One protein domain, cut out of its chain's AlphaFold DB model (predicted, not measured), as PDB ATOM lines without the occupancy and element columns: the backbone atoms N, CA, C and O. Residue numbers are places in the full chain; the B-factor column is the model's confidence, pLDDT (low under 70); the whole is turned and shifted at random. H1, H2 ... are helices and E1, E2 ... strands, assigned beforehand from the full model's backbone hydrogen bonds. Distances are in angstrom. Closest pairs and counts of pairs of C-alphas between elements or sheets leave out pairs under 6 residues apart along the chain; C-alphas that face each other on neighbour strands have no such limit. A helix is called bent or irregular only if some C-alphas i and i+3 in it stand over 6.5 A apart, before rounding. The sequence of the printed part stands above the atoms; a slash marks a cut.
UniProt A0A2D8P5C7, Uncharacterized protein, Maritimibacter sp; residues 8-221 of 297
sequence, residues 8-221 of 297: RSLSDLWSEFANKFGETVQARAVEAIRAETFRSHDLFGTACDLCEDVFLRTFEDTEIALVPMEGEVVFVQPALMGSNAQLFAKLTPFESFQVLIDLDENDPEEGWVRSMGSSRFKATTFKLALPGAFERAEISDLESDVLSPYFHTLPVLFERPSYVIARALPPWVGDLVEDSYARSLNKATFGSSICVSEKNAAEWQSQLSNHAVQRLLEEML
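Overview. This is residues 8 to 221 of the 297 residues of an uncharacterized protein of Maritimibacter sp (UniProt A0A2D8P5C7). Helix H2 lies in the middle, with the two arms of the bent helix H1 and the helix H10 packed on it; H6 packs on the second arm of H1, and a small three-stranded sheet meets the first residues of H1. H9 follows the sheet's strand E3 and runs near the first arm of H1, while a looser part of the body, away from H2, holds the short helices H3, H4, H5, H7 and H8, which touch no helix, and long loops. The printed part has 214 residues, with ten named helices and three named strands in the order H1 H2 E1 E2 H3 H4 H5 H6 H7 H8 E3 H9 H10; the class is mostly helix. The sheet runs E2, E1, E3, antiparallel throughout. The whole is compact, with a radius of gyration of the C-alphas of 17.4 A and spans of 53 by 46 by 32 A.

Arrangement. In the sheet, E1, residues 64 to 67, is the inner strand between the edge strands E2, residues 74 to 76, and E3, residues 193 to 197. E1 and E2 form a hairpin, with N 66 and O 74 at 2.8 A. E1 and E3 are antiparallel, with N 65 and O 195 at 2.8 A. Residues 8 to 9 pair with residues 195 to 196 of E3, antiparallel. H1, residues 10 to 34, was assigned as one helix by its hydrogen bonds but is bent: C-alphas 20 and 23 are 7.8 A apart. Its arms H1a, residues 10 to 20, and H1b, residues 23 to 34, are about perpendicular, only just, at 72 degrees. H1a is on the sheet through its residues 10 to 13, at a height over the sheet of 8.3 A, over none of the strands. H9, residues 198 to 207, only grazes the sheet and is near H1a. H2, residues 47 to 57, touches H1a at a steep tilt of 58 degrees, opposite ways; the closest C-alphas, of Phe 17 and Phe 55, are 7.0 A apart. H1b touches H2 with residues 25 to 30 alone, closest at the C-alphas of Gln 26 and Ala 47, 4.8 A. H10, residues 210 to 220, touches H2 about perpendicular at 78 degrees, closest at the C-alphas of Val 54 and Leu 216, 6.4 A. H6, residues 139 to 146, touches H1b at a shallow tilt of 32 degrees, opposite ways, closest at the C-alphas of Val 30 and Glu 143, 6.2 A. H3, residues 93 to 101, and H4, residues 103 to 106, meet only through their link, as do H7, residues 171 to 175, and H8, residues 179 to 184. H3 and H7 are close but not clearly touching, at 8.0 A between the C-alphas of Val 99 and Trp 172. H5, residues 111 to 117, is apart from H3, only just, the closest C-alphas being 8.1 A apart. Every O i to N i+4 pair is within hydrogen-bond range in H1a, H1b, H2, H3, H5, H6, H8, H9 and H10; H7 has 0 of 1, with 0 of 2 O i to N i+3 pairs, and H4 is too short for an O i to N i+4 pair.

Along the chain. H1a begins at C-alpha 10, (36.286, 29.317, -29.960), and is 15.0 A long; H1b is 16.6 A. H2 and H10 are each 15.2 A, H9 14.3 A, H3 12.4 A and E3 12.2 A. H2 begins at C-alpha 47, (20.618, 38.643, -25.107), and H10 ends at C-alpha 220, (21.691, 42.629, -37.188). H7 is irregular, only just: C-alphas 171 and 174 are 6.8 A apart.

Size, cuts and confidence. The C-alphas farthest apart, of Gly 71 and Arg 136, are 53.3 A apart. The printed part has no cut. The links H1 to H2, E2 to H3, H5 to H6 and H6 to H7 are long; in the last, residues 158 to 159 pair with 164 to 165, antiparallel. The mean pLDDT of the printed part is 74.5; 76 residues are under 70, among them residues 118 to 152.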
ATOM      1  N   ARG A   8      43.760  28.114 -31.015       95.25
ATOM      2  CA  ARG A   8      42.885  28.536 -29.911       95.25
ATOM      3  C   ARG A   8      41.447  28.110 -30.168       95.25
ATOM      4  O   ARG A   8      40.959  28.286 -31.282       95.25
ATOM      5  N   SER A   9      40.775  27.593 -29.138       95.06
ATOM      6  CA  SER A   9      39.369  27.189 -29.238       95.06
ATOM      7  C   SER A   9      38.441  28.400 -29.286       95.06
ATOM      8  O   SER A   9      38.708  29.418 -28.640       95.06
ATOM      9  N   LEU A  10      37.318  28.282 -30.000       94.62
ATOM     10  CA  LEU A  10      36.286  29.317 -29.960       94.62
ATOM     11  C   LEU A  10      35.678  29.460 -28.568       94.62
ATOM     12  O   LEU A  10      35.291  30.563 -28.217       94.62
ATOM     13  N   SER A  11      35.647  28.416 -27.738       92.25
ATOM     14  CA  SER A  11      35.147  28.564 -26.368       92.25
ATOM     15  C   SER A  11      36.010  29.480 -25.500       92.25
ATOM     16  O   SER A  11      35.472  30.206 -24.658       92.25
ATOM     17  N   ASP A  12      37.334  29.440 -25.664       92.50
ATOM     18  CA  ASP A  12      38.229  30.338 -24.933       92.50
ATOM     19  C   ASP A  12      38.001  31.782 -25.400       92.50
ATOM     20  O   ASP A  12      37.835  32.693 -24.587       92.50
ATOM     21  N   LEU A  13      37.905  31.981 -26.720       94.38
ATOM     22  CA  LEU A  13      37.644  33.290 -27.326       94.38
ATOM     23  C   LEU A  13      36.241  33.819 -26.996       94.38
ATOM     24  O   LEU A  13      36.079  35.019 -26.788       94.38
ATOM     25  N   TRP A  14      35.247  32.938 -26.883       93.00
ATOM     26  CA  TRP A  14      33.892  33.265 -26.448       93.00
ATOM     27  C   TRP A  14      33.904  33.810 -25.028       93.00
ATOM     28  O   TRP A  14      33.307  34.847 -24.765       93.00
ATOM     29  N   SER A  15      34.636  33.162 -24.121       89.88
ATOM     30  CA  SER A  15      34.761  33.632 -22.739       89.88
ATOM     31  C   SER A  15      35.391  35.028 -22.681       89.88
ATOM     32  O   SER A  15      34.920  35.896 -21.949       89.88
ATOM     33  N   GLU A  16      36.427  35.281 -23.486       92.44
ATOM     34  CA  GLU A  16      37.039  36.612 -23.609       92.44
ATOM     35  C   GLU A  16      36.063  37.651 -24.182       92.44
ATOM     36  O   GLU A  16      35.956  38.761 -23.651       92.44
ATOM     37  N   PHE A  17      35.334  37.295 -25.241       93.94
ATOM     38  CA  PHE A  17      34.349  38.161 -25.880       93.94
ATOM     39  C   PHE A  17      33.195  38.495 -24.928       93.94
ATOM     40  O   PHE A  17      32.912  39.671 -24.700       93.94
ATOM     41  N   ALA A  18      32.570  37.482 -24.330       89.75
ATOM     42  CA  ALA A  18      31.441  37.625 -23.420       89.75
ATOM     43  C   ALA A  18      31.813  38.463 -22.189       89.75
ATOM     44  O   ALA A  18      31.057  39.351 -21.807       89.75
ATOM     45  N   ASN A  19      33.011  38.273 -21.624       89.06
ATOM     46  CA  ASN A  19      33.488  39.100 -20.511       89.06
ATOM     47  C   ASN A  19      33.677  40.575 -20.897       89.06
ATOM     48  O   ASN A  19      33.510  41.459 -20.060       89.06
ATOM     49  N   LYS A  20      34.058  40.857 -22.146       90.88
ATOM     50  CA  LYS A  20      34.346  42.221 -22.611       90.88
ATOM     51  C   LYS A  20      33.111  42.951 -23.139       90.88
ATOM     52  O   LYS A  20      33.017  44.164 -22.974       90.88
ATOM     53  N   PHE A  21      32.200  42.239 -23.798       90.12
ATOM     54  CA  PHE A  21      31.088  42.824 -24.550       90.12
ATOM     55  C   PHE A  21      29.709  42.304 -24.138       90.12
ATOM     56  O   PHE A  21      28.718  42.877 -24.577       90.12
ATOM     57  N   GLY A  22      29.615  41.273 -23.294       86.62
ATOM     58  CA  GLY A  22      28.343  40.638 -22.934       86.62
ATOM     59  C   GLY A  22      27.327  41.614 -22.352       86.62
ATOM     60  O   GLY A  22      26.226  41.730 -22.881       86.62
ATOM     61  N   GLU A  23      27.724  42.400 -21.345       83.81
ATOM     62  CA  GLU A  23      26.856  43.433 -20.748       83.81
ATOM     63  C   GLU A  23      26.399  44.472 -21.779       83.81
ATOM     64  O   GLU A  23      25.263  44.938 -21.766       83.81
ATOM     65  N   THR A  24      27.293  44.823 -22.703       85.62
ATOM     66  CA  THR A  24      27.012  45.795 -23.756       85.62
ATOM     67  C   THR A  24      25.982  45.262 -24.747       85.62
ATOM     68  O   THR A  24      25.010  45.951 -25.046       85.62
ATOM     69  N   VAL A  25      26.173  44.040 -25.248       86.38
ATOM     70  CA  VAL A  25      25.220  43.408 -26.167       86.38
ATOM     71  C   VAL A  25      23.872  43.210 -25.475       86.38
ATOM     72  O   VAL A  25      22.832  43.476 -26.069       86.38
ATOM     73  N   GLN A  26      23.879  42.834 -24.197       83.00
ATOM     74  CA  GLN A  26      22.667  42.680 -23.401       83.00
ATOM     75  C   GLN A  26      21.893  43.988 -23.237       83.00
ATOM     76  O   GLN A  26      20.682  44.001 -23.448       83.00
ATOM     77  N   ALA A  27      22.568  45.097 -22.926       80.81
ATOM     78  CA  ALA A  27      21.919  46.406 -22.858       80.81
ATOM     79  C   ALA A  27      21.239  46.770 -24.190       80.81
ATOM     80  O   ALA A  27      20.108  47.250 -24.201       80.81
ATOM     81  N   ARG A  28      21.890  46.462 -25.318       82.12
ATOM     82  CA  ARG A  28      21.356  46.716 -26.666       82.12
ATOM     83  C   ARG A  28      20.178  45.825 -27.021       82.12
ATOM     84  O   ARG A  28      19.214  46.314 -27.602       82.12
ATOM     85  N   ALA A  29      20.224  44.554 -26.632       79.19
ATOM     86  CA  ALA A  29      19.091  43.649 -26.768       79.19
ATOM     87  C   ALA A  29      17.862  44.204 -26.032       79.19
ATOM     88  O   ALA A  29      16.785  44.288 -26.610       79.19
ATOM     89  N   VAL A  30      18.034  44.666 -24.788       75.69
ATOM     90  CA  VAL A  30      16.952  45.268 -23.991       75.69
ATOM     91  C   VAL A  30      16.425  46.559 -24.623       75.69
ATOM     92  O   VAL A  30      15.214  46.742 -24.727       75.69
ATOM     93  N   GLU A  31      17.307  47.455 -25.073       77.50
ATOM     94  CA  GLU A  31      16.912  48.701 -25.749       77.50
ATOM     95  C   GLU A  31      16.094  48.442 -27.011       77.50
ATOM     96  O   GLU A  31      15.068  49.087 -27.229       77.50
ATOM     97  N   ALA A  32      16.521  47.478 -27.822       75.88
ATOM     98  CA  ALA A  32      15.794  47.082 -29.012       75.88
ATOM     99  C   ALA A  32      14.370  46.604 -28.668       75.88
ATOM    100  O   ALA A  32      13.437  46.875 -29.428       75.88
ATOM    101  N   ILE A  33      14.189  45.934 -27.515       70.31
ATOM    102  CA  ILE A  33      12.899  45.334 -27.123       70.31
ATOM    103  C   ILE A  33      11.957  46.437 -26.700       70.31
ATOM    104  O   ILE A  33      10.832  46.515 -27.187       70.31
ATOM    105  N   ARG A  34      12.466  47.341 -25.864       69.75
ATOM    106  CA  ARG A  34      11.758  48.547 -25.432       69.75
ATOM    107  C   ARG A  34      11.332  49.433 -26.594       69.75
ATOM    108  O   ARG A  34      10.323  50.116 -26.489       69.75
ATOM    109  N   ALA A  35      12.105  49.450 -27.676       71.75
ATOM    110  CA  ALA A  35      11.776  50.230 -28.859       71.75
ATOM    111  C   ALA A  35      10.615  49.635 -29.681       71.75
ATOM    112  O   ALA A  35      10.186  50.283 -30.631       71.75
ATOM    113  N   GLU A  36      10.129  48.424 -29.361       63.94
ATOM    114  CA  GLU A  36       9.052  47.715 -30.082       63.94
ATOM    115  C   GLU A  36       9.320  47.549 -31.592       63.94
ATOM    116  O   GLU A  36       8.415  47.369 -32.403       63.94
ATOM    117  N   THR A  37      10.589  47.606 -32.003       59.28
ATOM    118  CA  THR A  37      10.970  47.560 -33.428       59.28
ATOM    119  C   THR A  37      11.258  46.150 -33.939       59.28
ATOM    120  O   THR A  37      11.618  45.982 -35.106       59.28
ATOM    121  N   PHE A  38      11.088  45.135 -33.091       54.41
ATOM    122  CA  PHE A  38      11.356  43.752 -33.452       54.41
ATOM    123  C   PHE A  38      10.348  43.209 -34.449       54.41
ATOM    124  O   PHE A  38       9.145  43.162 -34.188       54.41
ATOM    125  N   ARG A  39      10.853  42.715 -35.580       52.06
ATOM    126  CA  ARG A  39      10.078  41.851 -36.466       52.06
ATOM    127  C   ARG A  39      10.306  40.400 -36.068       52.06
ATOM    128  O   ARG A  39      11.366  40.032 -35.581       52.06
ATOM    129  N   SER A  40       9.327  39.541 -36.339       49.38
ATOM    130  CA  SER A  40       9.368  38.117 -35.971       49.38
ATOM    131  C   SER A  40      10.530  37.322 -36.595       49.38
ATOM    132  O   SER A  40      10.795  36.210 -36.164       49.38
ATOM    133  N   HIS A  41      11.210  37.853 -37.615       46.31
ATOM    134  CA  HIS A  41      12.410  37.244 -38.206       46.31
ATOM    135  C   HIS A  41      13.723  37.750 -37.592       46.31
ATOM    136  O   HIS A  41      14.746  37.106 -37.780       46.31
ATOM    137  N   ASP A  42      13.688  38.846 -36.828       53.72
ATOM    138  CA  ASP A  42      14.840  39.391 -36.090       53.72
ATOM    139  C   ASP A  42      14.965  38.743 -34.695       53.72
ATOM    140  O   ASP A  42      15.655  39.250 -33.808       53.72
ATOM    141  N   LEU A  43      14.234  37.643 -34.468       58.38
ATOM    142  CA  LEU A  43      14.136  36.971 -33.181       58.38
ATOM    143  C   LEU A  43      15.432  36.220 -32.879       58.38
ATOM    144  O   LEU A  43      15.608  35.062 -33.253       58.38
ATOM    145  N   PHE A  44      16.306  36.861 -32.116       62.44
ATOM    146  CA  PHE A  44      17.163  36.151 -31.179       62.44
ATOM    147  C   PHE A  44      16.330  35.815 -29.945       62.44
ATOM    148  O   PHE A  44      15.444  36.574 -29.548       62.44
ATOM    149  N   GLY A  45      16.571  34.662 -29.335       61.19
ATOM    150  CA  GLY A  45      15.721  34.260 -28.227       61.19
ATOM    151  C   GLY A  45      16.162  34.800 -26.858       61.19
ATOM    152  O   GLY A  45      15.308  34.979 -26.001       61.19
ATOM    153  N   THR A  46      17.440  35.171 -26.679       70.81
ATOM    154  CA  THR A  46      17.963  35.938 -25.524       70.81
ATOM    155  C   THR A  46      19.060  36.921 -25.912       70.81
ATOM    156  O   THR A  46      19.682  36.795 -26.966       70.81
ATOM    157  N   ALA A  47      19.404  37.835 -24.997       73.50
ATOM    158  CA  ALA A  47      20.618  38.643 -25.107       73.50
ATOM    159  C   ALA A  47      21.890  37.791 -25.252       73.50
ATOM    160  O   ALA A  47      22.843  38.212 -25.905       73.50
ATOM    161  N   CYS A  48      21.910  36.598 -24.648       77.69
ATOM    162  CA  CYS A  48      23.019  35.660 -24.773       77.69
ATOM    163  C   CYS A  48      23.113  35.088 -26.194       77.69
ATOM    164  O   CYS A  48      24.210  35.044 -26.745       77.69
ATOM    165  N   ASP A  49      21.978  34.733 -26.809       79.69
ATOM    166  CA  ASP A  49      21.938  34.284 -28.207       79.69
ATOM    167  C   ASP A  49      22.420  35.394 -29.156       79.69
ATOM    168  O   ASP A  49      23.289  35.138 -29.985       79.69
ATOM    169  N   LEU A  50      21.972  36.644 -28.962       84.06
ATOM    170  CA  LEU A  50      22.468  37.786 -29.743       84.06
ATOM    171  C   LEU A  50      23.979  37.993 -29.560       84.06
ATOM    172  O   LEU A  50      24.703  38.244 -30.520       84.06
ATOM    173  N   CYS A  51      24.471  37.900 -28.323       86.69
ATOM    174  CA  CYS A  51      25.896  38.022 -28.018       86.69
ATOM    175  C   CYS A  51      26.717  36.930 -28.715       86.69
ATOM    176  O   CYS A  51      27.767  37.222 -29.289       86.69
ATOM    177  N   GLU A  52      26.215  35.695 -28.712       88.12
ATOM    178  CA  GLU A  52      26.822  34.568 -29.414       88.12
ATOM    179  C   GLU A  52      26.800  34.771 -30.932       88.12
ATOM    180  O   GLU A  52      27.804  34.520 -31.589       88.12
ATOM    181  N   ASP A  53      25.694  35.246 -31.503       88.06
ATOM    182  CA  ASP A  53      25.605  35.543 -32.934       88.06
ATOM    183  C   ASP A  53      26.623  36.610 -33.332       88.06
ATOM    184  O   ASP A  53      27.425  36.380 -34.233       88.06
ATOM    185  N   VAL A  54      26.683  37.736 -32.613       91.00
ATOM    186  CA  VAL A  54      27.685  38.781 -32.875       91.00
ATOM    187  C   VAL A  54      29.096  38.208 -32.787       91.00
ATOM    188  O   VAL A  54      29.914  38.487 -33.663       91.00
ATOM    189  N   PHE A  55      29.386  37.392 -31.768       93.50
ATOM    190  CA  PHE A  55      30.670  36.710 -31.631       93.50
ATOM    191  C   PHE A  55      30.982  35.833 -32.848       93.50
ATOM    192  O   PHE A  55      32.046  35.983 -33.442       93.50
ATOM    193  N   LEU A  56      30.064  34.964 -33.265       91.62
ATOM    194  CA  LEU A  56      30.275  34.062 -34.400       91.62
ATOM    195  C   LEU A  56      30.418  34.823 -35.724       91.62
ATOM    196  O   LEU A  56      31.284  34.471 -36.527       91.62
ATOM    197  N   ARG A  57      29.680  35.927 -35.916       90.12
ATOM    198  CA  ARG A  57      29.816  36.793 -37.100       90.12
ATOM    199  C   ARG A  57      31.193  37.446 -37.212       90.12
ATOM    200  O   ARG A  57      31.646  37.724 -38.316       90.12
ATOM    201  N   THR A  58      31.918  37.631 -36.103       92.06
ATOM    202  CA  THR A  58      33.313  38.113 -36.177       92.06
ATOM    203  C   THR A  58      34.274  37.127 -36.853       92.06
ATOM    204  O   THR A  58      35.394  37.522 -37.179       92.06
ATOM    205  N   PHE A  59      33.851  35.880 -37.082       90.69
ATOM    206  CA  PHE A  59      34.637  34.844 -37.747       90.69
ATOM    207  C   PHE A  59      34.109  34.459 -39.135       90.69
ATOM    208  O   PHE A  59      34.679  33.547 -39.717       90.69
ATOM    209  N   GLU A  60      33.079  35.120 -39.687       85.12
ATOM    210  CA  GLU A  60      32.487  34.770 -41.000       85.12
ATOM    211  C   GLU A  60      33.536  34.653 -42.123       85.12
ATOM    212  O   GLU A  60      33.499  33.703 -42.902       85.12
ATOM    213  N   ASP A  61      34.519  35.559 -42.140       83.00
ATOM    214  CA  ASP A  61      35.608  35.592 -43.128       83.00
ATOM    215  C   ASP A  61      36.914  34.943 -42.625       83.00
ATOM    216  O   ASP A  61      37.981  35.100 -43.225       83.00
ATOM    217  N   THR A  62      36.872  34.252 -41.484       87.75
ATOM    218  CA  THR A  62      38.050  33.626 -40.873       87.75
ATOM    219  C   THR A  62      38.045  32.126 -41.126       87.75
ATOM    220  O   THR A  62      37.078  31.434 -40.824       87.75
ATOM    221  N   GLU A  63      39.163  31.594 -41.621       89.12
ATOM    222  CA  GLU A  63      39.343  30.147 -41.730       89.12
ATOM    223  C   GLU A  63      39.316  29.489 -40.342       89.12
ATOM    224  O   GLU A  63      40.060  29.876 -39.431       89.12
ATOM    225  N   ILE A  64      38.470  28.467 -40.207       92.00
ATOM    226  CA  ILE A  64      38.262  27.706 -38.981       92.00
ATOM    227  C   ILE A  64      38.971  26.359 -39.094       92.00
ATOM    228  O   ILE A  64      39.009  25.736 -40.151       92.00
ATOM    229  N   ALA A  65      39.517  25.883 -37.984       92.81
ATOM    230  CA  ALA A  65      40.122  24.569 -37.859       92.81
ATOM    231  C   ALA A  65      39.272  23.682 -36.945       92.81
ATOM    232  O   ALA A  65      39.026  24.021 -35.788       92.81
ATOM    233  N   LEU A  66      38.872  22.516 -37.438       92.38
ATOM    234  CA  LEU A  66      38.333  21.429 -36.633       92.38
ATOM    235  C   LEU A  66      39.515  20.613 -36.109       92.38
ATOM    236  O   LEU A  66      40.227  19.951 -36.869       92.38
ATOM    237  N   VAL A  67      39.758  20.716 -34.806       92.81
ATOM    238  CA  VAL A  67      40.919  20.119 -34.145       92.81
ATOM    239  C   VAL A  67      40.449  18.930 -33.305       92.81
ATOM    240  O   VAL A  67      39.865  19.152 -32.242       92.81
ATOM    241  N   PRO A  68      40.684  17.676 -33.733       91.06
ATOM    242  CA  PRO A  68      40.376  16.498 -32.925       91.06
ATOM    243  C   PRO A  68      41.427  16.284 -31.822       91.06
ATOM    244  O   PRO A  68      42.520  16.862 -31.863       91.06
ATOM    245  N   MET A  69      41.110  15.439 -30.828       86.31
ATOM    246  CA  MET A  69      42.071  15.059 -29.774       86.31
ATOM    247  C   MET A  69      43.299  14.356 -30.365       86.31
ATOM    248  O   MET A  69      44.429  14.628 -29.965       86.31
ATOM    249  N   GLU A  70      43.064  13.491 -31.349       83.81
ATOM    250  CA  GLU A  70      44.071  12.741 -32.094       83.81
ATOM    251  C   GLU A  70      43.718  12.775 -33.587       83.81
ATOM    252  O   GLU A  70      42.546  12.857 -33.945       83.81
ATOM    253  N   GLY A  71      44.723  12.702 -34.463       85.44
ATOM    254  CA  GLY A  71      44.525  12.690 -35.917       85.44
ATOM    255  C   GLY A  71      44.849  14.013 -36.612       85.44
ATOM    256  O   GLY A  71      45.626  14.835 -36.112       85.44
ATOM    257  N   GLU A  72      44.303  14.185 -37.812       88.62
ATOM    258  CA  GLU A  72      44.575  15.335 -38.674       88.62
ATOM    259  C   GLU A  72      43.641  16.508 -38.367       88.62
ATOM    260  O   GLU A  72      42.470  16.327 -38.041       88.62
ATOM    261  N   VAL A  73      44.180  17.723 -38.457       90.12
ATOM    262  CA  VAL A  73      43.389  18.954 -38.350       90.12
ATOM    263  C   VAL A  73      42.723  19.216 -39.693       90.12
ATOM    264  O   VAL A  73      43.391  19.169 -40.726       90.12
ATOM    265  N   VAL A  74      41.429  19.527 -39.672       89.12
ATOM    266  CA  VAL A  74      40.656  19.833 -40.881       89.12
ATOM    267  C   VAL A  74      40.342  21.319 -40.905       89.12
ATOM    268  O   VAL A  74      39.752  21.840 -39.965       89.12
ATOM    269  N   PHE A  75      40.720  22.005 -41.978       87.94
ATOM    270  CA  PHE A  75      40.365  23.408 -42.177       87.94
ATOM    271  C   PHE A  75      39.044  23.505 -42.932       87.94
ATOM    272  O   PHE A  75      38.840  22.817 -43.934       87.94
ATOM    273  N   VAL A  76      38.142  24.341 -42.429       83.44
ATOM    274  CA  VAL A  76      36.798  24.542 -42.966       83.44
ATOM    275  C   VAL A  76      36.486  26.029 -43.050       83.44
ATOM    276  O   VAL A  76      36.912  26.831 -42.217       83.44
ATOM    277  N   GLN A  77      35.717  26.394 -44.069       81.94
ATOM    278  CA  GLN A  77      35.128  27.723 -44.155       81.94
ATOM    279  C   GLN A  77      33.825  27.746 -43.339       81.94
ATOM    280  O   GLN A  77      33.039  26.796 -43.449       81.94
ATOM    281  N   PRO A  78      33.572  28.796 -42.533       78.12
ATOM    282  CA  PRO A  78      32.328  28.944 -41.778       78.12
ATOM    283  C   PRO A  78      31.077  28.903 -42.654       78.12
ATOM    284  O   PRO A  78      30.054  28.379 -42.229       78.12
ATOM    285  N   ALA A  79      31.161  29.427 -43.875       72.25
ATOM    286  CA  ALA A  79      30.089  29.410 -44.859       72.25
ATOM    287  C   ALA A  79      30.618  28.891 -46.201       72.25
ATOM    288  O   ALA A  79      31.719  29.245 -46.630       72.25
ATOM    289  N   LEU A  80      29.834  28.054 -46.886       59.59
ATOM    290  CA  LEU A  80      30.132  27.688 -48.271       59.59
ATOM    291  C   LEU A  80      29.649  28.791 -49.220       59.59
ATOM    292  O   LEU A  80      28.529  29.283 -49.095       59.59
ATOM    293  N   MET A  81      30.464  29.151 -50.217       55.16
ATOM    294  CA  MET A  81      30.052  30.128 -51.232       55.16
ATOM    295  C   MET A  81      28.807  29.640 -51.989       55.16
ATOM    296  O   MET A  81      28.851  28.611 -52.659       55.16
ATOM    297  N   GLY A  82      27.717  30.410 -51.919       51.84
ATOM    298  CA  GLY A  82      26.481  30.145 -52.665       51.84
ATOM    299  C   GLY A  82      25.535  29.112 -52.040       51.84
ATOM    300  O   GLY A  82      24.561  28.750 -52.693       51.84
ATOM    301  N   SER A  83      25.795  28.657 -50.808       55.06
ATOM    302  CA  SER A  83      24.884  27.807 -50.026       55.06
ATOM    303  C   SER A  83      24.377  28.551 -48.787       55.06
ATOM    304  O   SER A  83      25.034  29.460 -48.279       55.06
ATOM    305  N   ASN A  84      23.208  28.140 -48.291       57.66
ATOM    306  CA  ASN A  84      22.673  28.595 -47.006       57.66
ATOM    307  C   ASN A  84      23.282  27.827 -45.815       57.66
ATOM    308  O   ASN A  84      23.048  28.199 -44.667       57.66
ATOM    309  N   ALA A  85      24.050  26.757 -46.062       59.94
ATOM    310  CA  ALA A  85      24.658  25.943 -45.016       59.94
ATOM    311  C   ALA A  85      25.891  26.636 -44.410       59.94
ATOM    312  O   ALA A  85      26.863  26.954 -45.105       59.94
ATOM    313  N   GLN A  86      25.852  26.836 -43.093       75.44
ATOM    314  CA  GLN A  86      26.918  27.463 -42.316       75.44
ATOM    315  C   GLN A  86      27.293  26.580 -41.122       75.44
ATOM    316  O   GLN A  86      26.426  25.992 -40.478       75.44
ATOM    317  N   LEU A  87      28.582  26.536 -40.780       80.44
ATOM    318  CA  LEU A  87      29.103  25.838 -39.600       80.44
ATOM    319  C   LEU A  87      28.431  26.338 -38.319       80.44
ATOM    320  O   LEU A  87      28.173  25.576 -37.388       80.44
ATOM    321  N   PHE A  88      28.155  27.641 -38.295       86.50
ATOM    322  CA  PHE A  88      27.573  28.356 -37.170       86.50
ATOM    323  C   PHE A  88      26.050  28.477 -37.244       86.50
ATOM    324  O   PHE A  88      25.473  29.249 -36.482       86.50
ATOM    325  N   ALA A  89      25.400  27.710 -38.126       82.00
ATOM    326  CA  ALA A  89      23.949  27.692 -38.229       82.00
ATOM    327  C   ALA A  89      23.301  27.300 -36.892       82.00
ATOM    328  O   ALA A  89      23.751  26.384 -36.186       82.00
ATOM    329  N   LYS A  90      22.212  27.996 -36.575       82.62
ATOM    330  CA  LYS A  90      21.365  27.760 -35.408       82.62
ATOM    331  C   LYS A  90      19.915  27.704 -35.854       82.62
ATOM    332  O   LYS A  90      19.532  28.373 -36.810       82.62
ATOM    333  N   LEU A  91      19.118  26.935 -35.128       79.38
ATOM    334  CA  LEU A  91      17.670  26.997 -35.209       79.38
ATOM    335  C   LEU A  91      17.186  28.373 -34.759       79.38
ATOM    336  O   LEU A  91      17.672  28.920 -33.763       79.38
ATOM    337  N   THR A  92      16.162  28.883 -35.431       74.94
ATOM    338  CA  THR A  92      15.397  30.020 -34.921       74.94
ATOM    339  C   THR A  92      14.775  29.672 -33.558       74.94
ATOM    340  O   THR A  92      14.601  28.489 -33.231       74.94
ATOM    341  N   PRO A  93      14.385  30.666 -32.739       74.00
ATOM    342  CA  PRO A  93      13.680  30.393 -31.486       74.00
ATOM    343  C   PRO A  93      12.395  29.578 -31.682       74.00
ATOM    344  O   PRO A  93      12.052  28.747 -30.845       74.00
ATOM    345  N   PHE A  94      11.704  29.775 -32.811       71.75
ATOM    346  CA  PHE A  94      10.512  29.003 -33.156       71.75
ATOM    347  C   PHE A  94      10.830  27.533 -33.433       71.75
ATOM    348  O   PHE A  94      10.212  26.658 -32.833       71.75
ATOM    349  N   GLU A  95      11.799  27.256 -34.304       75.94
ATOM    350  CA  GLU A  95      12.210  25.883 -34.627       75.94
ATOM    351  C   GLU A  95      12.758  25.166 -33.394       75.94
ATOM    352  O   GLU A  95      12.383  24.028 -33.123       75.94
ATOM    353  N   SER A  96      13.575  25.864 -32.598       77.12
ATOM    354  CA  SER A  96      14.089  25.346 -31.328       77.12
ATOM    355  C   SER A  96      12.947  24.927 -30.410       77.12
ATOM    356  O   SER A  96      13.002  23.860 -29.821       77.12
ATOM    357  N   PHE A  97      11.881  25.721 -30.313       73.00
ATOM    358  CA  PHE A  97      10.726  25.371 -29.496       73.00
ATOM    359  C   PHE A  97       9.907  24.200 -30.035       73.00
ATOM    360  O   PHE A  97       9.451  23.390 -29.233       73.00
ATOM    361  N   GLN A  98       9.728  24.082 -31.354       72.12
ATOM    362  CA  GLN A  98       9.059  22.910 -31.937       72.12
ATOM    363  C   GLN A  98       9.811  21.628 -31.562       72.12
ATOM    364  O   GLN A  98       9.206  20.694 -31.045       72.12
ATOM    365  N   VAL A  99      11.145  21.645 -31.678       74.44
ATOM    366  CA  VAL A  99      12.006  20.540 -31.226       74.44
ATOM    367  C   VAL A  99      11.778  20.205 -29.747       74.44
ATOM    368  O   VAL A  99      11.831  19.036 -29.381       74.44
ATOM    369  N   LEU A 100      11.515  21.202 -28.893       70.75
ATOM    370  CA  LEU A 100      11.291  20.990 -27.458       70.75
ATOM    371  C   LEU A 100       9.901  20.464 -27.112       70.75
ATOM    372  O   LEU A 100       9.784  19.704 -26.156       70.75
ATOM    373  N   ILE A 101       8.846  20.893 -27.814       65.94
ATOM    374  CA  ILE A 101       7.496  20.356 -27.579       65.94
ATOM    375  C   ILE A 101       7.473  18.861 -27.896       65.94
ATOM    376  O   ILE A 101       6.866  18.088 -27.156       65.94
ATOM    377  N   ASP A 102       8.169  18.458 -28.954       65.06
ATOM    378  CA  ASP A 102       8.181  17.080 -29.439       65.06
ATOM    379  C   ASP A 102       9.123  16.154 -28.629       65.06
ATOM    380  O   ASP A 102       9.305  14.982 -28.979       65.06
ATOM    381  N   LEU A 103       9.728  16.648 -27.533       62.59
ATOM    382  CA  LEU A 103      10.733  15.917 -26.743       62.59
ATOM    383  C   LEU A 103      10.207  14.672 -26.014       62.59
ATOM    384  O   LEU A 103      11.017  13.822 -25.649       62.59
ATOM    385  N   ASP A 104       8.894  14.518 -25.837       52.12
ATOM    386  CA  ASP A 104       8.326  13.349 -25.148       52.12
ATOM    387  C   ASP A 104       8.290  12.071 -26.020       52.12
ATOM    388  O   ASP A 104       8.071  10.982 -25.488       52.12
ATOM    389  N   GLU A 105       8.553  12.146 -27.334       50.28
ATOM    390  CA  GLU A 105       8.464  10.973 -28.227       50.28
ATOM    391  C   GLU A 105       9.804  10.481 -28.817       50.28
ATOM    392  O   GLU A 105       9.886   9.315 -29.207       50.28
ATOM    393  N   ASN A 106      10.871  11.298 -28.861       50.38
ATOM    394  CA  ASN A 106      12.064  10.990 -29.682       50.38
ATOM    395  C   ASN A 106      13.450  11.082 -29.000       50.38
ATOM    396  O   ASN A 106      14.444  10.734 -29.641       50.38
ATOM    397  N   ASP A 107      13.566  11.504 -27.734       56.59
ATOM    398  CA  ASP A 107      14.863  11.563 -27.023       56.59
ATOM    399  C   ASP A 107      14.728  11.145 -25.543       56.59
ATOM    400  O   ASP A 107      14.752  11.991 -24.647       56.59
ATOM    401  N   PRO A 108      14.588   9.836 -25.249       52.25
ATOM    402  CA  PRO A 108      14.321   9.344 -23.895       52.25
ATOM    403  C   PRO A 108      15.451   9.600 -22.875       52.25
ATOM    404  O   PRO A 108      15.265   9.302 -21.696       52.25
ATOM    405  N   GLU A 109      16.604  10.150 -23.286       56.22
ATOM    406  CA  GLU A 109      17.709  10.531 -22.386       56.22
ATOM    407  C   GLU A 109      18.043  12.044 -22.388       56.22
ATOM    408  O   GLU A 109      18.999  12.451 -21.721       56.22
ATOM    409  N   GLU A 110      17.268  12.898 -23.080       56.62
ATOM    410  CA  GLU A 110      17.520  14.353 -23.234       56.62
ATOM    411  C   GLU A 110      18.957  14.699 -23.697       56.62
ATOM    412  O   GLU A 110      19.509  15.760 -23.368       56.62
ATOM    413  N   GLY A 111      19.617  13.793 -24.422       68.25
ATOM    414  CA  GLY A 111      21.054  13.876 -24.677       68.25
ATOM    415  C   GLY A 111      21.425  15.052 -25.580       68.25
ATOM    416  O   GLY A 111      22.324  15.830 -25.246       68.25
ATOM    417  N   TRP A 112      20.705  15.208 -26.697       75.62
ATOM    418  CA  TRP A 112      21.035  16.190 -27.736       75.62
ATOM    419  C   TRP A 112      20.724  17.613 -27.308       75.62
ATOM    420  O   TRP A 112      21.546  18.511 -27.468       75.62
ATOM    421  N   VAL A 113      19.544  17.840 -26.737       75.00
ATOM    422  CA  VAL A 113      19.134  19.192 -26.336       75.00
ATOM    423  C   VAL A 113      20.052  19.729 -25.242       75.00
ATOM    424  O   VAL A 113      20.485  20.879 -25.311       75.00
ATOM    425  N   ARG A 114      20.451  18.887 -24.281       72.94
ATOM    426  CA  ARG A 114      21.416  19.281 -23.246       72.94
ATOM    427  C   ARG A 114      22.824  19.488 -23.803       72.94
ATOM    428  O   ARG A 114      23.498  20.422 -23.364       72.94
ATOM    429  N   SER A 115      23.281  18.652 -24.741       75.44
ATOM    430  CA  SER A 115      24.617  18.796 -25.338       75.44
ATOM    431  C   SER A 115      24.715  20.044 -26.221       75.44
ATOM    432  O   SER A 115      25.672  20.807 -26.104       75.44
ATOM    433  N   MET A 116      23.702  20.297 -27.053       81.44
ATOM    434  CA  MET A 116      23.663  21.421 -27.993       81.44
ATOM    435  C   MET A 116      23.315  22.743 -27.299       81.44
ATOM    436  O   MET A 116      23.916  23.767 -27.602       81.44
ATOM    437  N   GLY A 117      22.376  22.727 -26.350       71.75
ATOM    438  CA  GLY A 117      21.801  23.923 -25.730       71.75
ATOM    439  C   GLY A 117      22.350  24.305 -24.351       71.75
ATOM    440  O   GLY A 117      22.039  25.395 -23.884       71.75
ATOM    441  N   SER A 118      23.183  23.463 -23.715       65.38
ATOM    442  CA  SER A 118      23.615  23.511 -22.298       65.38
ATOM    443  C   SER A 118      22.701  22.763 -21.321       65.38
ATOM    444  O   SER A 118      21.488  22.702 -21.469       65.38
ATOM    445  N   SER A 119      23.283  22.285 -20.213       57.94
ATOM    446  CA  SER A 119      22.553  21.728 -19.052       57.94
ATOM    447  C   SER A 119      21.572  22.704 -18.389       57.94
ATOM    448  O   SER A 119      20.754  22.305 -17.565       57.94
ATOM    449  N   ARG A 120      21.683  23.997 -18.712       55.72
ATOM    450  CA  ARG A 120      20.781  25.054 -18.246       55.72
ATOM    451  C   ARG A 120      19.755  25.451 -19.298       55.72
ATOM    452  O   ARG A 120      18.997  26.379 -19.048       55.72
ATOM    453  N   PHE A 121      19.741  24.803 -20.457       62.69
ATOM    454  CA  PHE A 121      18.712  25.040 -21.451       62.69
ATOM    455  C   PHE A 121      17.344  24.788 -20.811       62.69
ATOM    456  O   PHE A 121      17.109  23.734 -20.218       62.69
ATOM    457  N   LYS A 122      16.462  25.784 -20.863       56.00
ATOM    458  CA  LYS A 122      15.084  25.650 -20.398       56.00
ATOM    459  C   LYS A 122      14.186  25.927 -21.580       56.00
ATOM    460  O   LYS A 122      14.379  26.928 -22.260       56.00
ATOM    461  N   ALA A 123      13.181  25.080 -21.772       53.25
ATOM    462  CA  ALA A 123      12.036  25.469 -22.572       53.25
ATOM    463  C   ALA A 123      11.454  26.724 -21.925       53.25
ATOM    464  O   ALA A 123      10.916  26.677 -20.814       53.25
ATOM    465  N   THR A 124      11.654  27.870 -22.570       46.69
ATOM    466  CA  THR A 124      10.951  29.071 -22.155       46.69
ATOM    467  C   THR A 124       9.459  28.790 -22.275       46.69
ATOM    468  O   THR A 124       8.982  28.195 -23.241       46.69
ATOM    469  N   THR A 125       8.704  29.220 -21.271       44.44
ATOM    470  CA  THR A 125       7.243  29.223 -21.306       44.44
ATOM    471  C   THR A 125       6.696  30.320 -22.208       44.44
ATOM    472  O   THR A 125       5.516  30.657 -22.082       44.44
ATOM    473  N   PHE A 126       7.496  30.851 -23.144       44.28
ATOM    474  CA  PHE A 126       6.958  31.371 -24.388       44.28
ATOM    475  C   PHE A 126       6.061  30.282 -24.965       44.28
ATOM    476  O   PHE A 126       6.469  29.401 -25.715       44.28
ATOM    477  N   LYS A 127       4.777  30.364 -24.611       43.56
ATOM    478  CA  LYS A 127       3.705  30.012 -25.512       43.56
ATOM    479  C   LYS A 127       4.074  30.788 -26.758       43.56
ATOM    480  O   LYS A 127       3.864  31.998 -26.797       43.56
ATOM    481  N   LEU A 128       4.723  30.117 -27.706       42.59
ATOM    482  CA  LEU A 128       4.957  30.603 -29.051       42.59
ATOM    483  C   LEU A 128       3.584  30.735 -29.672       42.59
ATOM    484  O   LEU A 128       3.065  29.884 -30.386       42.59
ATOM    485  N   ALA A 129       2.913  31.776 -29.227       39.56
ATOM    486  CA  ALA A 129       1.630  32.131 -29.700       39.56
ATOM    487  C   ALA A 129       1.929  32.763 -31.055       39.56
ATOM    488  O   ALA A 129       2.799  33.621 -31.213       39.56
ATOM    489  N   LEU A 130       1.278  32.148 -32.033       39.09
ATOM    490  CA  LEU A 130       0.876  32.656 -33.330       39.09
ATOM    491  C   LEU A 130       1.236  34.140 -33.558       39.09
ATOM    492  O   LEU A 130       1.022  34.948 -32.649       39.09
ATOM    493  N   PRO A 131       1.683  34.518 -34.771       37.53
ATOM    494  CA  PRO A 131       1.921  35.915 -35.146       37.53
ATOM    495  C   PRO A 131       0.883  36.861 -34.504       37.53
ATOM    496  O   PRO A 131      -0.315  36.699 -34.737       37.53
ATOM    497  N   GLY A 132       1.328  37.752 -33.602       41.69
ATOM    498  CA  GLY A 132       0.459  38.597 -32.756       41.69
ATOM    499  C   GLY A 132       0.481  38.308 -31.241       41.69
ATOM    500  O   GLY A 132      -0.309  38.881 -30.487       41.69
ATOM    501  N   ALA A 133       1.338  37.406 -30.761       44.19
ATOM    502  CA  ALA A 133       1.586  37.219 -29.326       44.19
ATOM    503  C   ALA A 133       2.661  38.142 -28.760       44.19
ATOM    504  O   ALA A 133       2.522  38.624 -27.642       44.19
ATOM    505  N   PHE A 134       3.689  38.426 -29.563       43.62
ATOM    506  CA  PHE A 134       4.698  39.438 -29.249       43.62
ATOM    507  C   PHE A 134       4.071  40.823 -29.069       43.62
ATOM    508  O   PHE A 134       4.455  41.548 -28.167       43.62
ATOM    509  N   GLU A 135       3.033  41.138 -29.847       45.88
ATOM    510  CA  GLU A 135       2.253  42.379 -29.718       45.88
ATOM    511  C   GLU A 135       1.449  42.463 -28.405       45.88
ATOM    512  O   GLU A 135       0.914  43.517 -28.077       45.88
ATOM    513  N   ARG A 136       1.309  41.348 -27.671       43.97
ATOM    514  CA  ARG A 136       0.495  41.235 -26.447       43.97
ATOM    515  C   ARG A 136       1.297  40.911 -25.187       43.97
ATOM    516  O   ARG A 136       0.703  40.896 -24.111       43.97
ATOM    517  N   ALA A 137       2.590  40.616 -25.306       49.94
ATOM    518  CA  ALA A 137       3.460  40.414 -24.155       49.94
ATOM    519  C   ALA A 137       3.801  41.776 -23.540       49.94
ATOM    520  O   ALA A 137       4.136  42.715 -24.262       49.94
ATOM    521  N   GLU A 138       3.713  41.899 -22.214       51.66
ATOM    522  CA  GLU A 138       4.190  43.110 -21.551       51.66
ATOM    523  C   GLU A 138       5.718  43.183 -21.682       51.66
ATOM    524  O   GLU A 138       6.421  42.181 -21.529       51.66
ATOM    525  N   ILE A 139       6.249  44.377 -21.955       55.50
ATOM    526  CA  ILE A 139       7.693  44.608 -22.131       55.50
ATOM    527  C   ILE A 139       8.496  44.079 -20.929       55.50
ATOM    528  O   ILE A 139       9.592  43.560 -21.104       55.50
ATOM    529  N   SER A 140       7.941  44.138 -19.713       51.97
ATOM    530  CA  SER A 140       8.574  43.612 -18.497       51.97
ATOM    531  C   SER A 140       8.825  42.103 -18.525       51.97
ATOM    532  O   SER A 140       9.845  41.655 -17.999       51.97
ATOM    533  N   ASP A 141       7.937  41.327 -19.151       57.31
ATOM    534  CA  ASP A 141       8.092  39.874 -19.284       57.31
ATOM    535  C   ASP A 141       9.193  39.552 -20.305       57.31
ATOM    536  O   ASP A 141      10.067  38.723 -20.052       57.31
ATOM    537  N   LEU A 142       9.216  40.295 -21.420       58.03
ATOM    538  CA  LEU A 142      10.250  40.192 -22.454       58.03
ATOM    539  C   LEU A 142      11.635  40.575 -21.921       58.03
ATOM    540  O   LEU A 142      12.625  39.911 -22.221       58.03
ATOM    541  N   GLU A 143      11.718  41.633 -21.113       58.06
ATOM    542  CA  GLU A 143      12.962  42.050 -20.466       58.06
ATOM    543  C   GLU A 143      13.480  40.980 -19.504       58.06
ATOM    544  O   GLU A 143      14.656  40.628 -19.568       58.06
ATOM    545  N   SER A 144      12.621  40.425 -18.645       57.59
ATOM    546  CA  SER A 144      13.008  39.352 -17.719       57.59
ATOM    547  C   SER A 144      13.569  38.131 -18.456       57.59
ATOM    548  O   SER A 144      14.581  37.565 -18.036       57.59
ATOM    549  N   ASP A 145      12.951  37.753 -19.574       58.50
ATOM    550  CA  ASP A 145      13.360  36.588 -20.359       58.50
ATOM    551  C   ASP A 145      14.615  36.848 -21.200       58.50
ATOM    552  O   ASP A 145      15.474  35.982 -21.304       58.50
ATOM    553  N   VAL A 146      14.820  38.055 -21.723       55.12
ATOM    554  CA  VAL A 146      16.057  38.400 -22.448       55.12
ATOM    555  C   VAL A 146      17.260  38.536 -21.528       55.12
ATOM    556  O   VAL A 146      18.386  38.252 -21.943       55.12
ATOM    557  N   LEU A 147      17.026  38.915 -20.271       50.34
ATOM    558  CA  LEU A 147      18.020  38.898 -19.201       50.34
ATOM    559  C   LEU A 147      18.234  37.490 -18.615       50.34
ATOM    560  O   LEU A 147      19.131  37.296 -17.788       50.34
ATOM    561  N   SER A 148      17.430  36.511 -19.030       54.34
ATOM    562  CA  SER A 148      17.543  35.137 -18.580       54.34
ATOM    563  C   SER A 148      18.835  34.500 -19.100       54.34
ATOM    564  O   SER A 148      19.128  34.563 -20.294       54.34
ATOM    565  N   PRO A 149      19.617  33.815 -18.249       45.66
ATOM    566  CA  PRO A 149      20.801  33.078 -18.688       45.66
ATOM    567  C   PRO A 149      20.449  31.780 -19.442       45.66
ATOM    568  O   PRO A 149      21.334  30.959 -19.685       45.66
ATOM    569  N   TYR A 150      19.164  31.536 -19.717       55.00
ATOM    570  CA  TYR A 150      18.651  30.302 -20.299       55.00
ATOM    571  C   TYR A 150      18.459  30.492 -21.802       55.00
ATOM    572  O   TYR A 150      17.755  31.392 -22.207       55.00
ATOM    573  N   PHE A 151      19.119  29.666 -22.602       60.00
ATOM    574  CA  PHE A 151      19.276  29.785 -24.054       60.00
ATOM    575  C   PHE A 151      17.998  29.471 -24.854       60.00
ATOM    576  O   PHE A 151      17.232  28.606 -24.441       60.00
ATOM    577  N   HIS A 152      17.797  30.108 -26.017       65.75
ATOM    578  CA  HIS A 152      16.573  29.944 -26.826       65.75
ATOM    579  C   HIS A 152      16.810  29.528 -28.285       65.75
ATOM    580  O   HIS A 152      15.858  29.148 -28.963       65.75
ATOM    581  N   THR A 153      18.048  29.586 -28.778       79.00
ATOM    582  CA  THR A 153      18.418  29.005 -30.081       79.00
ATOM    583  C   THR A 153      19.236  27.736 -29.868       79.00
ATOM    584  O   THR A 153      20.012  27.661 -28.913       79.00
ATOM    585  N   LEU A 154      19.089  26.732 -30.730       80.50
ATOM    586  CA  LEU A 154      19.938  25.539 -30.706       80.50
ATOM    587  C   LEU A 154      20.939  25.587 -31.864       80.50
ATOM    588  O   LEU A 154      20.513  25.720 -33.012       80.50
ATOM    589  N   PRO A 155      22.255  25.466 -31.612       84.94
ATOM    590  CA  PRO A 155      23.199  25.228 -32.694       84.94
ATOM    591  C   PRO A 155      22.876  23.909 -33.394       84.94
ATOM    592  O   PRO A 155      22.337  22.982 -32.791       84.94
ATOM    593  N   VAL A 156      23.219  23.828 -34.676       84.12
ATOM    594  CA  VAL A 156      22.914  22.654 -35.504       84.12
ATOM    595  C   VAL A 156      24.038  21.612 -35.450       84.12
ATOM    596  O   VAL A 156      23.779  20.412 -35.458       84.12
ATOM    597  N   LEU A 157      25.296  22.060 -35.365       83.75
ATOM    598  CA  LEU A 157      26.471  21.207 -35.605       83.75
ATOM    599  C   LEU A 157      27.435  21.086 -34.423       83.75
ATOM    600  O   LEU A 157      28.309  20.218 -34.439       83.75
ATOM    601  N   PHE A 158      27.312  21.939 -33.407       87.81
ATOM    602  CA  PHE A 158      28.249  21.976 -32.291       87.81
ATOM    603  C   PHE A 158      27.562  22.134 -30.941       87.81
ATOM    604  O   PHE A 158      26.493  22.719 -30.824       87.81
ATOM    605  N   GLU A 159      28.219  21.643 -29.904       87.00
ATOM    606  CA  GLU A 159      27.828  21.810 -28.513       87.00
ATOM    607  C   GLU A 159      28.177  23.233 -28.049       87.00
ATOM    608  O   GLU A 159      29.352  23.577 -27.912       87.00
ATOM    609  N   ARG A 160      27.167  24.076 -27.791       84.12
ATOM    610  CA  ARG A 160      27.335  25.497 -27.426       84.12
ATOM    611  C   ARG A 160      28.365  25.787 -26.324       84.12
ATOM    612  O   ARG A 160      29.218  26.644 -26.536       84.12
ATOM    613  N   PRO A 161      28.346  25.129 -25.145       77.38
ATOM    614  CA  PRO A 161      29.263  25.497 -24.063       77.38
ATOM    615  C   PRO A 161      30.720  25.137 -24.363       77.38
ATOM    616  O   PRO A 161      31.617  25.660 -23.705       77.38
ATOM    617  N   SER A 162      30.957  24.214 -25.297       85.50
ATOM    618  CA  SER A 162      32.285  23.694 -25.600       85.50
ATOM    619  C   SER A 162      32.812  24.119 -26.970       85.50
ATOM    620  O   SER A 162      34.016  24.023 -27.197       85.50
ATOM    621  N   TYR A 163      31.941  24.590 -27.868       90.38
ATOM    622  CA  TYR A 163      32.226  24.773 -29.294       90.38
ATOM    623  C   TYR A 163      32.927  23.546 -29.886       90.38
ATOM    624  O   TYR A 163      33.957  23.645 -30.550       90.38
ATOM    625  N   VAL A 164      32.382  22.366 -29.592       90.75
ATOM    626  CA  VAL A 164      32.858  21.074 -30.095       90.75
ATOM    627  C   VAL A 164      31.838  20.530 -31.082       90.75
ATOM    628  O   VAL A 164      30.644  20.574 -30.799       90.75
ATOM    629  N   ILE A 165      32.283  19.992 -32.218       88.62
ATOM    630  CA  ILE A 165      31.387  19.339 -33.179       88.62
ATOM    631  C   ILE A 165      30.647  18.200 -32.481       88.62
ATOM    632  O   ILE A 165      31.273  17.319 -31.881       88.62
ATOM    633  N   ALA A 166      29.322  18.220 -32.579       86.12
ATOM    634  CA  ALA A 166      28.455  17.269 -31.909       86.12
ATOM    635  C   ALA A 166      28.844  15.828 -32.275       86.12
ATOM    636  O   ALA A 166      29.160  15.512 -33.424       86.12
ATOM    637  N   ARG A 167      28.869  14.937 -31.275       81.06
ATOM    638  CA  ARG A 167      29.356  13.552 -31.456       81.06
ATOM    639  C   ARG A 167      28.491  12.706 -32.386       81.06
ATOM    640  O   ARG A 167      28.944  11.710 -32.943       81.06
ATOM    641  N   ALA A 168      27.240  13.093 -32.501       79.19
ATOM    642  CA  ALA A 168      26.325  12.700 -33.545       79.19
ATOM    643  C   ALA A 168      25.462  13.930 -33.832       79.19
ATOM    644  O   ALA A 168      25.539  14.937 -33.130       79.19
ATOM    645  N   LEU A 169      24.703  13.880 -34.911       77.81
ATOM    646  CA  LEU A 169      23.819  14.977 -35.247       77.81
ATOM    647  C   LEU A 169      22.412  14.661 -34.733       77.81
ATOM    648  O   LEU A 169      22.025  13.486 -34.727       77.81
ATOM    649  N   PRO A 170      21.650  15.679 -34.306       75.81
ATOM    650  CA  PRO A 170      20.273  15.470 -33.901       75.81
ATOM    651  C   PRO A 170      19.429  14.982 -35.091       75.81
ATOM    652  O   PRO A 170      19.740  15.307 -36.239       75.81
ATOM    653  N   PRO A 171      18.340  14.232 -34.856       74.25
ATOM    654  CA  PRO A 171      17.528  13.656 -35.931       74.25
ATOM    655  C   PRO A 171      16.916  14.714 -36.865       74.25
ATOM    656  O   PRO A 171      16.758  14.453 -38.053       74.25
ATOM    657  N   TRP A 172      16.655  15.920 -36.355       75.06
ATOM    658  CA  TRP A 172      16.128  17.060 -37.113       75.06
ATOM    659  C   TRP A 172      17.175  17.783 -37.981       75.06
ATOM    660  O   TRP A 172      16.830  18.681 -38.743       75.06
ATOM    661  N   VAL A 173      18.461  17.415 -37.904       75.38
ATOM    662  CA  VAL A 173      19.528  18.073 -38.684       75.38
ATOM    663  C   VAL A 173      19.330  17.924 -40.196       75.38
ATOM    664  O   VAL A 173      19.733  18.799 -40.962       75.38
ATOM    665  N   GLY A 174      18.752  16.794 -40.623       70.12
ATOM    666  CA  GLY A 174      18.671  16.398 -42.030       70.12
ATOM    667  C   GLY A 174      17.742  17.289 -42.847       70.12
ATOM    668  O   GLY A 174      17.911  17.396 -44.056       70.12
ATOM    669  N   ASP A 175      16.817  17.975 -42.176       67.06
ATOM    670  CA  ASP A 175      15.891  18.915 -42.806       67.06
ATOM    671  C   ASP A 175      16.534  20.290 -43.062       67.06
ATOM    672  O   ASP A 175      15.988  21.103 -43.808       67.06
ATOM    673  N   LEU A 176      17.696  20.562 -42.455       67.88
ATOM    674  CA  LEU A 176      18.286  21.904 -42.372       67.88
ATOM    675  C   LEU A 176      19.672  22.005 -42.998       67.88
ATOM    676  O   LEU A 176      20.036  23.043 -43.551       67.88
ATOM    677  N   VAL A 177      20.468  20.945 -42.892       68.44
ATOM    678  CA  VAL A 177      21.822  20.910 -43.436       68.44
ATOM    679  C   VAL A 177      21.781  20.186 -44.766       68.44
ATOM    680  O   VAL A 177      21.360  19.035 -44.836       68.44
ATOM    681  N   GLU A 178      22.266  20.844 -45.821       68.19
ATOM    682  CA  GLU A 178      22.435  20.178 -47.106       68.19
ATOM    683  C   GLU A 178      23.245  18.888 -46.927       68.19
ATOM    684  O   GLU A 178      24.318  18.872 -46.317       68.19
ATOM    685  N   ASP A 179      22.751  17.808 -47.524       64.44
ATOM    686  CA  ASP A 179      23.370  16.482 -47.512       64.44
ATOM    687  C   ASP A 179      24.871  16.517 -47.864       64.44
ATOM    688  O   ASP A 179      25.676  15.749 -47.336       64.44
ATOM    689  N   SER A 180      25.266  17.425 -48.759       61.19
ATOM    690  CA  SER A 180      26.652  17.680 -49.166       61.19
ATOM    691  C   SER A 180      27.518  18.194 -48.007       61.19
ATOM    692  O   SER A 180      28.638  17.716 -47.815       61.19
ATOM    693  N   TYR A 181      26.985  19.119 -47.209       67.31
ATOM    694  CA  TYR A 181      27.642  19.715 -46.053       67.31
ATOM    695  C   TYR A 181      27.721  18.717 -44.894       67.31
ATOM    696  O   TYR A 181      28.800  18.496 -44.342       67.31
ATOM    697  N   ALA A 182      26.625  18.015 -44.597       64.50
ATOM    698  CA  ALA A 182      26.603  16.965 -43.579       64.50
ATOM    699  C   ALA A 182      27.592  15.827 -43.898       64.50
ATOM    700  O   ALA A 182      28.277  15.333 -43.009       64.50
ATOM    701  N   ARG A 183      27.748  15.444 -45.176       62.72
ATOM    702  CA  ARG A 183      28.760  14.452 -45.596       62.72
ATOM    703  C   ARG A 183      30.194  14.951 -45.436       62.72
ATOM    704  O   ARG A 183      31.087  14.133 -45.207       62.72
ATOM    705  N   SER A 184      30.424  16.257 -45.580       63.66
ATOM    706  CA  SER A 184      31.745  16.857 -45.358       63.66
ATOM    707  C   SER A 184      32.145  16.807 -43.878       63.66
ATOM    708  O   SER A 184      33.300  16.524 -43.558       63.66
ATOM    709  N   LEU A 185      31.162  16.939 -42.980       67.44
ATOM    710  CA  LEU A 185      31.281  16.668 -41.548       67.44
ATOM    711  C   LEU A 185      31.139  15.165 -41.287       67.44
ATOM    712  O   LEU A 185      30.138  14.658 -40.787       67.44
ATOM    713  N   ASN A 186      32.158  14.412 -41.685       68.12
ATOM    714  CA  ASN A 186      32.167  12.969 -41.487       68.12
ATOM    715  C   ASN A 186      32.376  12.591 -40.004       68.12
ATOM    716  O   ASN A 186      32.792  13.406 -39.176       68.12
ATOM    717  N   LYS A 187      32.187  11.303 -39.681       66.81
ATOM    718  CA  LYS A 187      32.376  10.765 -38.320       66.81
ATOM    719  C   LYS A 187      33.758  11.039 -37.711       66.81
ATOM    720  O   LYS A 187      33.877  10.998 -36.494       66.81
ATOM    721  N   ALA A 188      34.791  11.292 -38.518       73.38
ATOM    722  CA  ALA A 188      36.134  11.581 -38.015       73.38
ATOM    723  C   ALA A 188      36.268  13.009 -37.456       73.38
ATOM    724  O   ALA A 188      37.169  13.262 -36.664       73.38
ATOM    725  N   THR A 189      35.371  13.927 -37.833       79.69
ATOM    726  CA  THR A 189      35.342  15.302 -37.300       79.69
ATOM    727  C   THR A 189      34.519  15.451 -36.022       79.69
ATOM    728  O   THR A 189      34.686  16.431 -35.296       79.69
ATOM    729  N   PHE A 190      33.667  14.479 -35.701       85.88
ATOM    730  CA  PHE A 190      32.852  14.492 -34.490       85.88
ATOM    731  C   PHE A 190      33.710  14.530 -33.224       85.88
ATOM    732  O   PHE A 190      34.716  13.832 -33.104       85.88
ATOM    733  N   GLY A 191      33.310  15.365 -32.267       87.12
ATOM    734  CA  GLY A 191      34.078  15.606 -31.051       87.12
ATOM    735  C   GLY A 191      35.296  16.515 -31.236       87.12
ATOM    736  O   GLY A 191      36.031  16.704 -30.269       87.12
ATOM    737  N   SER A 192      35.522  17.085 -32.425       91.56
ATOM    738  CA  SER A 192      36.603  18.053 -32.648       91.56
ATOM    739  C   SER A 192      36.260  19.413 -32.053       91.56
ATOM    740  O   SER A 192      35.144  19.901 -32.226       91.56
ATOM    741  N   SER A 193      37.232  20.055 -31.408       93.69
ATOM    742  CA  SER A 193      37.113  21.452 -30.989       93.69
ATOM    743  C   SER A 193      37.125  22.354 -32.218       93.69
ATOM    744  O   SER A 193      37.986  22.206 -33.090       93.69
ATOM    745  N   ILE A 194      36.204  23.311 -32.273       94.00
ATOM    746  CA  ILE A 194      36.235  24.374 -33.269       94.00
ATOM    747  C   ILE A 194      37.266  25.403 -32.801       94.00
ATOM    748  O   ILE A 194      37.180  25.946 -31.694       94.00
ATOM    749  N   CYS A 195      38.266  25.649 -33.636       95.56
ATOM    750  CA  CYS A 195      39.414  26.481 -33.322       95.56
ATOM    751  C   CYS A 195      39.726  27.467 -34.450       95.56
ATOM    752  O   CYS A 195      39.319  27.294 -35.594       95.56
ATOM    753  N   VAL A 196      40.555  28.454 -34.140       95.56
ATOM    754  CA  VAL A 196      41.299  29.258 -35.116       95.56
ATOM    755  C   VAL A 196      42.795  29.085 -34.871       95.56
ATOM    756  O   VAL A 196      43.212  28.694 -33.777       95.56
ATOM    757  N   SER A 197      43.628  29.371 -35.873       95.88
ATOM    758  CA  SER A 197      45.078  29.427 -35.651       95.88
ATOM    759  C   SER A 197      45.425  30.519 -34.632       95.88
ATOM    760  O   SER A 197      44.734  31.533 -34.537       95.88
ATOM    761  N   GLU A 198      46.517  30.359 -33.884       95.56
ATOM    762  CA  GLU A 198      46.984  31.395 -32.946       95.56
ATOM    763  C   GLU A 198      47.240  32.739 -33.641       95.56
ATOM    764  O   GLU A 198      46.983  33.797 -33.066       95.56
ATOM    765  N   LYS A 199      47.687  32.703 -34.904       95.31
ATOM    766  CA  LYS A 199      47.848  33.898 -35.736       95.31
ATOM    767  C   LYS A 199      46.505  34.598 -35.962       95.31
ATOM    768  O   LYS A 199      46.408  35.794 -35.697       95.31
ATOM    769  N   ASN A 200      45.485  33.862 -36.409       94.88
ATOM    770  CA  ASN A 200      44.153  34.421 -36.657       94.88
ATOM    771  C   ASN A 200      43.503  34.891 -35.350       94.88
ATOM    772  O   ASN A 200      42.859  35.932 -35.335       94.88
ATOM    773  N   ALA A 201      43.719  34.183 -34.237       94.75
ATOM    774  CA  ALA A 201      43.241  34.610 -32.924       94.75
ATOM    775  C   ALA A 201      43.858  35.950 -32.493       94.75
ATOM    776  O   ALA A 201      43.142  36.835 -32.029       94.75
ATOM    777  N   ALA A 202      45.174  36.119 -32.662       94.00
ATOM    778  CA  ALA A 202      45.860  37.368 -32.337       94.00
ATOM    779  C   ALA A 202      45.400  38.529 -33.237       94.00
ATOM    780  O   ALA A 202      45.195  39.649 -32.762       94.00
ATOM    781  N   GLU A 203      45.202  38.259 -34.529       93.44
ATOM    782  CA  GLU A 203      44.658  39.230 -35.477       93.44
ATOM    783  C   GLU A 203      43.228  39.640 -35.101       93.44
ATOM    784  O   GLU A 203      42.962  40.832 -34.930       93.44
ATOM    785  N   TRP A 204      42.351  38.666 -34.853       93.56
ATOM    786  CA  TRP A 204      40.987  38.883 -34.376       93.56
ATOM    787  C   TRP A 204      40.962  39.740 -33.105       93.56
ATOM    788  O   TRP A 204      40.305  40.780 -33.080       93.56
ATOM    789  N   GLN A 205      41.758  39.397 -32.083       92.19
ATOM    790  CA  GLN A 205      41.853  40.176 -30.839       92.19
ATOM    791  C   GLN A 205      42.258  41.637 -31.089       92.19
ATOM    792  O   GLN A 205      41.765  42.541 -30.410       92.19
ATOM    793  N   SER A 206      43.149  41.884 -32.055       89.56
ATOM    794  CA  SER A 206      43.612  43.235 -32.392       89.56
ATOM    795  C   SER A 206      42.556  44.081 -33.117       89.56
ATOM    796  O   SER A 206      42.522  45.303 -32.953       89.56
ATOM    797  N   GLN A 207      41.681  43.436 -33.892       87.75
ATOM    798  CA  GLN A 207      40.613  44.079 -34.661       87.75
ATOM    799  C   GLN A 207      39.323  44.242 -33.839       87.75
ATOM    800  O   GLN A 207      38.516  45.148 -34.087       87.75
ATOM    801  N   LEU A 208      39.151  43.405 -32.815       88.62
ATOM    802  CA  LEU A 208      37.982  43.365 -31.955       88.62
ATOM    803  C   LEU A 208      37.868  44.610 -31.060       88.62
ATOM    804  O   LEU A 208      38.483  44.743 -29.991       88.62
ATOM    805  N   SER A 209      37.002  45.525 -31.483       88.25
ATOM    806  CA  SER A 209      36.756  46.816 -30.840       88.25
ATOM    807  C   SER A 209      35.263  47.076 -30.640       88.25
ATOM    808  O   SER A 209      34.433  46.494 -31.336       88.25
ATOM    809  N   ASN A 210      34.917  48.013 -29.746       85.50
ATOM    810  CA  ASN A 210      33.523  48.445 -29.545       85.50
ATOM    811  C   ASN A 210      32.871  48.882 -30.864       85.50
ATOM    812  O   ASN A 210      31.706  48.603 -31.085       85.50
ATOM    813  N   HIS A 211      33.624  49.528 -31.759       85.44
ATOM    814  CA  HIS A 211      33.108  49.951 -33.062       85.44
ATOM    815  C   HIS A 211      32.785  48.759 -33.974       85.44
ATOM    816  O   HIS A 211      31.783  48.782 -34.679       85.44
ATOM    817  N   ALA A 212      33.625  47.719 -33.980       87.94
ATOM    818  CA  ALA A 212      33.367  46.517 -34.771       87.94
ATOM    819  C   ALA A 212      32.103  45.792 -34.281       87.94
ATOM    820  O   ALA A 212      31.245  45.454 -35.090       87.94
ATOM    821  N   VAL A 213      31.965  45.637 -32.960       89.81
ATOM    822  CA  VAL A 213      30.779  45.041 -32.319       89.81
ATOM    823  C   VAL A 213      29.528  45.882 -32.579       89.81
ATOM    824  O   VAL A 213      28.499  45.339 -32.960       89.81
ATOM    825  N   GLN A 214      29.624  47.207 -32.444       87.44
ATOM    826  CA  GLN A 214      28.518  48.123 -32.717       87.44
ATOM    827  C   GLN A 214      28.021  48.003 -34.159       87.44
ATOM    828  O   GLN A 214      26.820  47.907 -34.379       87.44
ATOM    829  N   ARG A 215      28.939  47.965 -35.132       88.44
ATOM    830  CA  ARG A 215      28.581  47.812 -36.545       88.44
ATOM    831  C   ARG A 215      27.810  46.511 -36.787       88.44
ATOM    832  O   ARG A 215      26.795  46.534 -37.467       88.44
ATOM    833  N   LEU A 216      28.263  45.396 -36.208       88.88
ATOM    834  CA  LEU A 216      27.563  44.112 -36.333       88.88
ATOM    835  C   LEU A 216      26.168  44.157 -35.701       88.88
ATOM    836  O   LEU A 216      25.220  43.652 -36.290       88.88
ATOM    837  N   LEU A 217      26.023  44.799 -34.538       86.56
ATOM    838  CA  LEU A 217      24.719  44.991 -33.898       86.56
ATOM    839  C   LEU A 217      23.776  45.845 -34.753       86.56
ATOM    840  O   LEU A 217      22.606  45.507 -34.873       86.56
ATOM    841  N   GLU A 218      24.270  46.920 -35.369       85.75
ATOM    842  CA  GLU A 218      23.489  47.767 -36.283       85.75
ATOM    843  C   GLU A 218      23.073  47.020 -37.557       85.75
ATOM    844  O   GLU A 218      21.965  47.215 -38.048       85.75
ATOM    845  N   GLU A 219      23.933  46.146 -38.083       84.56
ATOM    846  CA  GLU A 219      23.598  45.280 -39.220       84.56
ATOM    847  C   GLU A 219      22.534  44.238 -38.859       84.56
ATOM    848  O   GLU A 219      21.648  43.964 -39.667       84.56
ATOM    849  N   MET A 220      22.621  43.656 -37.661       81.19
ATOM    850  CA  MET A 220      21.691  42.629 -37.188       81.19
ATOM    851  C   MET A 220      20.359  43.207 -36.702       81.19
ATOM    852  O   MET A 220      19.342  42.528 -36.769       81.19
ATOM    853  N   LEU A 221      20.358  44.451 -36.222       79.62
ATOM    854  CA  LEU A 221      19.187  45.144 -35.683       79.62
ATOM    855  C   LEU A 221      18.992  46.497 -36.393       79.62
ATOM    856  O   LEU A 221      18.998  47.546 -35.744       79.62
TER     857      LEU A 221